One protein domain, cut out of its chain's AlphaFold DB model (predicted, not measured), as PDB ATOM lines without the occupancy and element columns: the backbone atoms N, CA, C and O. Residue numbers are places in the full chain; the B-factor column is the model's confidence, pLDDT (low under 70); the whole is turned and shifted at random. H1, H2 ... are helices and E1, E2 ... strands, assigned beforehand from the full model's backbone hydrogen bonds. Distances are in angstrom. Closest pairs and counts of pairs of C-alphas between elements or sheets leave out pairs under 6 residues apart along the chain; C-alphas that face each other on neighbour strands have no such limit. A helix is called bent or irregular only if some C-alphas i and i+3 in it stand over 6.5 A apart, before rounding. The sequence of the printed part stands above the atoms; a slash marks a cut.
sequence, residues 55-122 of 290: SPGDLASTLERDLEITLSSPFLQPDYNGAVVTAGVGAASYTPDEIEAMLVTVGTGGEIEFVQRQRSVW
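Overview. This is residues 55 to 122 of the 290 residues of the protein "LCP family protein" of Acidimicrobiia bacterium (UniProt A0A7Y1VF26). A narrow ribbon of two antiparallel strands is sharply bent into two small sheets, E1 - E4 and E2 - E3, with the hairpin of helices H2 and H3 packed on its E1 - E4 part. The short helix H1 and the turn between E2 and E3 lie at opposite ends of the longest axis. The printed part has 68 residues, running H1 E1 E2 E3 E4 H2 H3, of mixed class, helices and strands. It is compact, with a radius of gyration of the C-alphas of 11.5 A, and spans 33 by 24 by 21 A.

Along the chain. Find C-alpha 67 at (232.776, 139.218, 186.619), where E1 begins, residues 67 to 71; its partner E4 is residues 90 to 94. E2 is residues 75 to 79, and E3, residues 82 to 87, is 15.3 A long. H1 is residues 58 to 62, H2 residues 96 to 104, 12.4 A long. H3, residues 111 to 122, runs 16.5 A to C-alpha 122 at (239.302, 139.684, 178.617).

Arrangement. Look first at E1 and E4, antiparallel at 149 degrees, with N 69 and O 92 2.9 A apart, within hydrogen-bond range. E3 runs on into E4 at 83 degrees. E2 and E3 form a hairpin, antiparallel at 145 degrees, with N 77 and O 84 at 3.0 A. The closest C-alphas of E1 and H3, Leu 71 and Ser 120, are 6.1 A apart. H3 touches H2 with residues 117 to 121 alone, closest at the C-alphas of Leu 103 and Gln 118, 5.3 A; this helical hairpin runs opposite ways at a steep tilt of 36 degrees, only just steep. H1 touches H2, the C-alphas of Ala 60 and Pro 96 being closest at 4.9 A. Every O i to N i+4 pair is within hydrogen-bond range in H2 and H3; in H1 it is 0 of 1, beside 2 of 2 O i to N i+3 pairs.

Size, cuts and confidence. The C-alphas of Thr 62 and Asn 81 are the two farthest apart, 34.2 A. The printed part has no cut and no long link. No printed residue is under 70 in pLDDT.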
ATOM      1  N   SER A  55     230.052 134.588 168.634       89.06
ATOM      2  CA  SER A  55     228.850 135.383 168.418       89.06
ATOM      3  C   SER A  55     228.531 136.231 169.653       89.06
ATOM      4  O   SER A  55     228.951 135.899 170.766       89.06
ATOM      5  N   PRO A  56     227.758 137.323 169.492       91.38
ATOM      6  CA  PRO A  56     227.198 138.045 170.627       91.38
ATOM      7  C   PRO A  56     226.461 137.098 171.581       91.38
ATOM      8  O   PRO A  56     225.587 136.342 171.155       91.38
ATOM      9  N   GLY A  57     226.812 137.147 172.861       90.50
ATOM     10  CA  GLY A  57     226.266 136.320 173.929       90.50
ATOM     11  C   GLY A  57     227.095 135.083 174.255       90.50
ATOM     12  O   GLY A  57     226.964 134.576 175.367       90.50
ATOM     13  N   ASP A  58     227.975 134.621 173.360       90.00
ATOM     14  CA  ASP A  58     228.715 133.368 173.563       90.00
ATOM     15  C   ASP A  58     229.580 133.448 174.825       90.00
ATOM     16  O   ASP A  58     229.429 132.627 175.727       90.00
ATOM     17  N   LEU A  59     230.409 134.492 174.959       89.62
ATOM     18  CA  LEU A  59     231.258 134.654 176.143       89.62
ATOM     19  C   LEU A  59     230.426 134.858 177.416       89.62
ATOM     20  O   LEU A  59     230.701 134.230 178.437       89.62
ATOM     21  N   ALA A  60     229.404 135.717 177.358       90.62
ATOM     22  CA  ALA A  60     228.548 136.006 178.504       90.62
ATOM     23  C   ALA A  60     227.806 134.755 178.997       90.62
ATOM     24  O   ALA A  60     227.653 134.573 180.200       90.62
ATOM     25  N   SER A  61     227.408 133.860 178.088       90.75
ATOM     26  CA  SER A  61     226.714 132.616 178.430       90.75
ATOM     27  C   SER A  61     227.570 131.631 179.232       90.75
ATOM     28  O   SER A  61     227.019 130.843 179.997       90.75
ATOM     29  N   THR A  62     228.902 131.720 179.122       90.69
ATOM     30  CA  THR A  62     229.826 130.910 179.934       90.69
ATOM     31  C   THR A  62     229.903 131.391 181.390       90.69
ATOM     32  O   THR A  62     230.322 130.656 182.279       90.69
ATOM     33  N   LEU A  63     229.495 132.631 181.674       90.81
ATOM     34  CA  LEU A  63     229.601 133.220 183.006       90.81
ATOM     35  C   LEU A  63     228.374 132.882 183.863       90.81
ATOM     36  O   LEU A  63     227.291 133.430 183.686       90.81
ATOM     37  N   GLU A  64     228.567 132.040 184.879       88.44
ATOM     38  CA  GLU A  64     227.513 131.720 185.860       88.44
ATOM     39  C   GLU A  64     227.310 132.808 186.933       88.44
ATOM     40  O   GLU A  64     226.367 132.753 187.726       88.44
ATOM     41  N   ARG A  65     228.233 133.770 187.020       92.12
ATOM     42  CA  ARG A  65     228.272 134.809 188.055       92.12
ATOM     43  C   ARG A  65     228.846 136.108 187.507       92.12
ATOM     44  O   ARG A  65     229.466 136.120 186.446       92.12
ATOM     45  N   ASP A  66     228.692 137.173 188.283       96.25
ATOM     46  CA  ASP A  66     229.286 138.463 187.962       96.25
ATOM     47  C   ASP A  66     230.814 138.373 187.843       96.25
ATOM     48  O   ASP A  66     231.486 137.661 188.600       96.25
ATOM     49  N   LEU A  67     231.355 139.150 186.911       96.19
ATOM     50  CA  LEU A  67     232.776 139.218 186.619       96.19
ATOM     51  C   LEU A  67     233.371 140.511 187.181       96.19
ATOM     52  O   LEU A  67     232.865 141.608 186.938       96.19
ATOM     53  N   GLU A  68     234.474 140.388 187.918       97.25
ATOM     54  CA  GLU A  68     235.237 141.546 188.383       97.25
ATOM     55  C   GLU A  68     236.099 142.094 187.240       97.25
ATOM     56  O   GLU A  68     236.968 141.399 186.710       97.25
ATOM     57  N   ILE A  69     235.880 143.357 186.879       97.06
ATOM     58  CA  ILE A  69     236.610 144.052 185.817       97.06
ATOM     59  C   ILE A  69     237.150 145.368 186.349       97.06
ATOM     60  O   ILE A  69     236.470 146.087 187.079       97.06
ATOM     61  N   THR A  70     238.370 145.716 185.930       97.12
ATOM     62  CA  THR A  70     238.941 147.048 186.144       97.12
ATOM     63  C   THR A  70     238.904 147.857 184.855       97.12
ATOM     64  O   THR A  70     239.661 147.593 183.920       97.12
ATOM     65  N   LEU A  71     238.041 148.872 184.810       96.06
ATOM     66  CA  LEU A  71     237.935 149.773 183.666       96.06
ATOM     67  C   LEU A  71     238.905 150.951 183.789       96.06
ATOM     68  O   LEU A  71     238.979 151.606 184.831       96.06
ATOM     69  N   SER A  72     239.608 151.251 182.696       90.88
ATOM     70  CA  SER A  72     240.512 152.413 182.595       90.88
ATOM     71  C   SER A  72     239.807 153.688 182.114       90.88
ATOM     72  O   SER A  72     240.307 154.791 182.327       90.88
ATOM     73  N   SER A  73     238.640 153.549 181.484       90.88
ATOM     74  CA  SER A  73     237.774 154.637 181.019       90.88
ATOM     75  C   SER A  73     236.306 154.288 181.301       90.88
ATOM     76  O   SER A  73     235.964 153.105 181.379       90.88
ATOM     77  N   PRO A  74     235.425 155.283 181.509       92.56
ATOM     78  CA  PRO A  74     234.016 155.008 181.759       92.56
ATOM     79  C   PRO A  74     233.344 154.455 180.498       92.56
ATOM     80  O   PRO A  74     233.598 154.922 179.387       92.56
ATOM     81  N   PHE A  75     232.428 153.505 180.673       94.00
ATOM     82  CA  PHE A  75     231.564 153.058 179.588       94.00
ATOM     83  C   PHE A  75     230.340 153.964 179.514       94.00
ATOM     84  O   PHE A  75     229.486 153.960 180.404       94.00
ATOM     85  N   LEU A  76     230.282 154.760 178.451       92.56
ATOM     86  CA  LEU A  76     229.200 155.693 178.181       92.56
ATOM     87  C   LEU A  76     228.354 155.186 177.014       92.56
ATOM     88  O   LEU A  76     228.894 154.896 175.943       92.56
ATOM     89  N   GLN A  77     227.038 155.130 177.197       89.88
ATOM     90  CA  GLN A  77     226.096 154.798 176.131       89.88
ATOM     91  C   GLN A  77     225.269 156.023 175.729       89.88
ATOM     92  O   GLN A  77     224.957 156.857 176.586       89.88
ATOM     93  N   PRO A  78     224.924 156.164 174.437       88.25
ATOM     94  CA  PRO A  78     224.026 157.217 173.993       88.25
ATOM     95  C   PRO A  78     222.610 156.983 174.537       88.25
ATOM     96  O   PRO A  78     222.075 155.881 174.466       88.25
ATOM     97  N   ASP A  79     221.997 158.050 175.031       88.94
ATOM     98  CA  ASP A  79     220.619 158.129 175.505       88.94
ATOM     99  C   ASP A  79     219.941 159.383 174.914       88.94
ATOM    100  O   ASP A  79     220.598 160.287 174.387       88.94
ATOM    101  N   TYR A  80     218.613 159.473 175.015       84.12
ATOM    102  CA  TYR A  80     217.813 160.590 174.500       84.12
ATOM    103  C   TYR A  80     218.269 161.965 175.014       84.12
ATOM    104  O   TYR A  80     218.112 162.961 174.309       84.12
ATOM    105  N   ASN A  81     218.833 162.028 176.226       86.50
ATOM    106  CA  ASN A  81     219.272 163.269 176.874       86.50
ATOM    107  C   ASN A  81     220.800 163.481 176.859       86.50
ATOM    108  O   ASN A  81     221.287 164.406 177.510       86.50
ATOM    109  N   GLY A  82     221.560 162.648 176.143       85.88
ATOM    110  CA  GLY A  82     223.025 162.703 176.106       85.88
ATOM    111  C   GLY A  82     223.661 161.350 176.409       85.88
ATOM    112  O   GLY A  82     223.051 160.317 176.192       85.88
ATOM    113  N   ALA A  83     224.903 161.338 176.888       88.00
ATOM    114  CA  ALA A  83     225.583 160.099 177.254       88.00
ATOM    115  C   ALA A  83     225.296 159.722 178.718       88.00
ATOM    116  O   ALA A  83     225.402 160.574 179.604       88.00
ATOM    117  N   VAL A  84     224.984 158.452 178.981       90.81
ATOM    118  CA  VAL A  84     224.783 157.913 180.335       90.81
ATOM    119  C   VAL A  84     225.948 157.005 180.706       90.81
ATOM    120  O   VAL A  84     226.377 156.164 179.916       90.81
ATOM    121  N   VAL A  85     226.452 157.167 181.932       89.56
ATOM    122  CA  VAL A  85     227.472 156.281 182.501       89.56
ATOM    123  C   VAL A  85     226.831 154.932 182.803       89.56
ATOM    124  O   VAL A  85     226.057 154.812 183.746       89.56
ATOM    125  N   THR A  86     227.164 153.934 181.993       90.44
ATOM    126  CA  THR A  86     226.755 152.537 182.191       90.44
ATOM    127  C   THR A  86     227.730 151.822 183.123       90.44
ATOM    128  O   THR A  86     227.315 151.039 183.967       90.44
ATOM    129  N   ALA A  87     229.025 152.152 183.043       93.12
ATOM    130  CA  ALA A  87     230.038 151.653 183.969       93.12
ATOM    131  C   ALA A  87     231.098 152.720 184.284       93.12
ATOM    132  O   ALA A  87     231.532 153.464 183.402       93.12
ATOM    133  N   GLY A  88     231.497 152.808 185.555       93.12
ATOM    134  CA  GLY A  88     232.514 153.747 186.036       93.12
ATOM    135  C   GLY A  88     233.947 153.228 185.894       93.12
ATOM    136  O   GLY A  88     234.174 152.052 185.650       93.12
ATOM    137  N   VAL A  89     234.920 154.123 186.076       95.69
ATOM    138  CA  VAL A  89     236.353 153.778 186.130       95.69
ATOM    139  C   VAL A  89     236.673 153.038 187.432       95.69
ATOM    140  O   VAL A  89     236.148 153.395 188.489       95.69
ATOM    141  N   GLY A  90     237.601 152.082 187.370       96.81
ATOM    142  CA  GLY A  90     238.069 151.303 188.517       96.81
ATOM    143  C   GLY A  90     237.542 149.871 188.528       96.81
ATOM    144  O   GLY A  90     236.943 149.415 187.557       96.81
ATOM    145  N   ALA A  91     237.828 149.157 189.618       97.25
ATOM    146  CA  ALA A  91     237.393 147.779 189.819       97.25
ATOM    147  C   ALA A  91     235.928 147.732 190.274       97.25
ATOM    148  O   ALA A  91     235.560 148.393 191.250       97.25
ATOM    149  N   ALA A  92     235.111 146.940 189.586       97.56
ATOM    150  CA  ALA A  92     233.729 146.662 189.955       97.56
ATOM    151  C   ALA A  92     233.284 145.289 189.425       97.56
ATOM    152  O   ALA A  92     233.941 144.694 188.573       97.56
ATOM    153  N   SER A  93     232.173 144.794 189.967       97.62
ATOM    154  CA  SER A  93     231.530 143.539 189.571       97.62
ATOM    155  C   SER A  93     230.416 143.841 188.575       97.62
ATOM    156  O   SER A  93     229.629 144.754 188.828       97.62
ATOM    157  N   TYR A  94     230.354 143.088 187.480       97.38
ATOM    158  CA  TYR A  94     229.385 143.289 186.403       97.38
ATOM    159  C   TYR A  94     228.692 141.982 186.035       97.38
ATOM    160  O   TYR A  94     229.326 140.930 185.969       97.38
ATOM    161  N   THR A  95     227.394 142.066 185.771       97.00
ATOM    162  CA  THR A  95     226.566 140.935 185.337       97.00
ATOM    163  C   THR A  95     226.936 140.477 183.919       97.00
ATOM    164  O   THR A  95     227.444 141.287 183.139       97.00
ATOM    165  N   PRO A  96     226.644 139.222 183.525       95.81
ATOM    166  CA  PRO A  96     226.898 138.744 182.161       95.81
ATOM    167  C   PRO A  96     226.310 139.639 181.054       95.81
ATOM    168  O   PRO A  96     226.976 139.885 180.052       95.81
ATOM    169  N   ASP A  97     225.117 140.208 181.257       95.25
ATOM    170  CA  ASP A  97     224.496 141.138 180.299       95.25
ATOM    171  C   ASP A  97     225.288 142.453 180.163       95.25
ATOM    172  O   ASP A  97     225.433 143.004 179.068       95.25
ATOM    173  N   GLU A  98     225.832 142.970 181.268       95.81
ATOM    174  CA  GLU A  98     226.705 144.147 181.243       95.81
ATOM    175  C   GLU A  98     228.044 143.828 180.569       95.81
ATOM    176  O   GLU A  98     228.546 144.656 179.808       95.81
ATOM    177  N   ILE A  99     228.595 142.629 180.794       96.19
ATOM    178  CA  ILE A  99     229.797 142.140 180.104       96.19
ATOM    179  C   ILE A  99     229.580 142.093 178.596       96.19
ATOM    180  O   ILE A  99     230.392 142.631 177.839       96.19
ATOM    181  N   GLU A 100     228.463 141.515 178.165       95.62
ATOM    182  CA  GLU A 100     228.083 141.460 176.759       95.62
ATOM    183  C   GLU A 100     228.008 142.871 176.163       95.62
ATOM    184  O   GLU A 100     228.656 143.169 175.157       95.62
ATOM    185  N   ALA A 101     227.310 143.791 176.838       94.75
ATOM    186  CA  ALA A 101     227.208 145.176 176.397       94.75
ATOM    187  C   ALA A 101     228.585 145.847 176.248       94.75
ATOM    188  O   ALA A 101     228.799 146.598 175.291       94.75
ATOM    189  N   MET A 102     229.534 145.569 177.149       95.19
ATOM    190  CA  MET A 102     230.901 146.092 177.057       95.19
ATOM    191  C   MET A 102     231.674 145.551 175.848       95.19
ATOM    192  O   MET A 102     232.499 146.291 175.302       95.19
ATOM    193  N   LEU A 103     231.411 144.309 175.432       94.50
ATOM    194  CA  LEU A 103     232.088 143.641 174.317       94.50
ATOM    195  C   LEU A 103     231.564 144.063 172.947       94.50
ATOM    196  O   LEU A 103     232.365 144.188 172.022       94.50
ATOM    197  N   VAL A 104     230.253 144.288 172.811       93.69
ATOM    198  CA  VAL A 104     229.618 144.478 171.491       93.69
ATOM    199  C   VAL A 104     229.187 145.912 171.198       93.69
ATOM    200  O   VAL A 104     229.005 146.280 170.039       93.69
ATOM    201  N   THR A 105     229.030 146.754 172.222       92.12
ATOM    202  CA  THR A 105     228.558 148.132 172.036       92.12
ATOM    203  C   THR A 105     229.727 149.099 172.099       92.12
ATOM    204  O   THR A 105     230.342 149.226 173.151       92.12
ATOM    205  N   VAL A 106     229.999 149.844 171.021       88.75
ATOM    206  CA  VAL A 106     231.089 150.848 170.958       88.75
ATOM    207  C   VAL A 106     230.917 151.943 172.023       88.75
ATOM    208  O   VAL A 106     231.885 152.336 172.683       88.75
ATOM    209  N   GLY A 107     229.675 152.374 172.262       88.81
ATOM    210  CA  GLY A 107     229.340 153.476 173.166       88.81
ATOM    211  C   GLY A 107     229.544 154.845 172.512       88.81
ATOM    212  O   GLY A 107     229.524 154.963 171.290       88.81
ATOM    213  N   THR A 108     229.725 155.892 173.320       87.69
ATOM    214  CA  THR A 108     230.038 157.251 172.823       87.69
ATOM    215  C   THR A 108     231.542 157.530 172.715       87.69
ATOM    216  O   THR A 108     231.926 158.637 172.342       87.69
ATOM    217  N   GLY A 109     232.379 156.568 173.111       83.56
ATOM    218  CA  GLY A 109     233.836 156.643 173.012       83.56
ATOM    219  C   GLY A 109     234.356 156.318 171.611       83.56
ATOM    220  O   GLY A 109     233.605 155.897 170.732       83.56
ATOM    221  N   GLY A 110     235.660 156.518 171.403       87.44
ATOM    222  CA  GLY A 110     236.340 156.150 170.153       87.44
ATOM    223  C   GLY A 110     236.716 154.665 170.080       87.44
ATOM    224  O   GLY A 110     236.634 153.941 171.072       87.44
ATOM    225  N   GLU A 111     237.225 154.222 168.926       89.44
ATOM    226  CA  GLU A 111     237.622 152.821 168.693       89.44
ATOM    227  C   GLU A 111     238.669 152.335 169.708       89.44
ATOM    228  O   GLU A 111     238.610 151.214 170.210       89.44
ATOM    229  N   ILE A 112     239.619 153.206 170.057       91.12
ATOM    230  CA  ILE A 112     240.663 152.884 171.037       91.12
ATOM    231  C   ILE A 112     240.067 152.654 172.430       91.12
ATOM    232  O   ILE A 112     240.485 151.739 173.131       91.12
ATOM    233  N   GLU A 113     239.082 153.448 172.847       92.44
ATOM    234  CA  GLU A 113     238.418 153.224 174.136       92.44
ATOM    235  C   GLU A 113     237.574 151.949 174.115       92.44
ATOM    236  O   GLU A 113     237.512 151.243 175.123       92.44
ATOM    237  N   PHE A 114     236.959 151.626 172.974       94.06
ATOM    238  CA  PHE A 114     236.214 150.384 172.809       94.06
ATOM    239  C   PHE A 114     237.111 149.153 172.966       94.06
ATOM    240  O   PHE A 114     236.840 148.312 173.822       94.06
ATOM    241  N   VAL A 115     238.225 149.079 172.234       95.38
ATOM    242  CA  VAL A 115     239.133 147.923 172.324       95.38
ATOM    243  C   VAL A 115     239.818 147.821 173.694       95.38
ATOM    244  O   VAL A 115     240.058 146.720 174.185       95.38
ATOM    245  N   GLN A 116     240.093 148.944 174.373       94.94
ATOM    246  CA  GLN A 116     240.618 148.915 175.747       94.94
ATOM    247  C   GLN A 116     239.579 148.385 176.742       94.94
ATOM    248  O   GLN A 116     239.933 147.649 177.658       94.94
ATOM    249  N   ARG A 117     238.293 148.696 176.549       96.25
ATOM    250  CA  ARG A 117     237.217 148.096 177.345       96.25
ATOM    251  C   ARG A 117     237.099 146.595 177.083       96.25
ATOM    252  O   ARG A 117     237.014 145.833 178.040       96.25
ATOM    253  N   GLN A 118     237.160 146.161 175.822       96.44
ATOM    254  CA  GLN A 118     237.190 144.732 175.488       96.44
ATOM    255  C   GLN A 118     238.386 144.037 176.151       96.44
ATOM    256  O   GLN A 118     238.232 142.973 176.741       96.44
ATOM    257  N   ARG A 119     239.568 144.667 176.141       96.94
ATOM    258  CA  ARG A 119     240.748 144.170 176.855       96.94
ATOM    259  C   ARG A 119     240.476 143.999 178.352       96.94
ATOM    260  O   ARG A 119     240.804 142.946 178.886       96.94
ATOM    261  N   SER A 120     239.880 144.991 179.017       97.19
ATOM    262  CA  SER A 120     239.517 144.895 180.438       97.19
ATOM    263  C   SER A 120     238.579 143.712 180.719       97.19
ATOM    264  O   SER A 120     238.756 143.026 181.725       97.19
ATOM    265  N   VAL A 121     237.620 143.436 179.825       96.62
ATOM    266  CA  VAL A 121     236.752 142.250 179.918       96.62
ATOM    267  C   VAL A 121     237.565 140.962 179.799       96.62
ATOM    268  O   VAL A 121     237.440 140.089 180.653       96.62
ATOM    269  N   TRP A 122     238.440 140.857 178.795       95.94
ATOM    270  CA  TRP A 122     239.302 139.684 178.617       95.94
ATOM    271  C   TRP A 122     240.235 139.451 179.807       95.94
ATOM    272  O   TRP A 122     240.401 138.314 180.231       95.94
TER     273      TRP A 122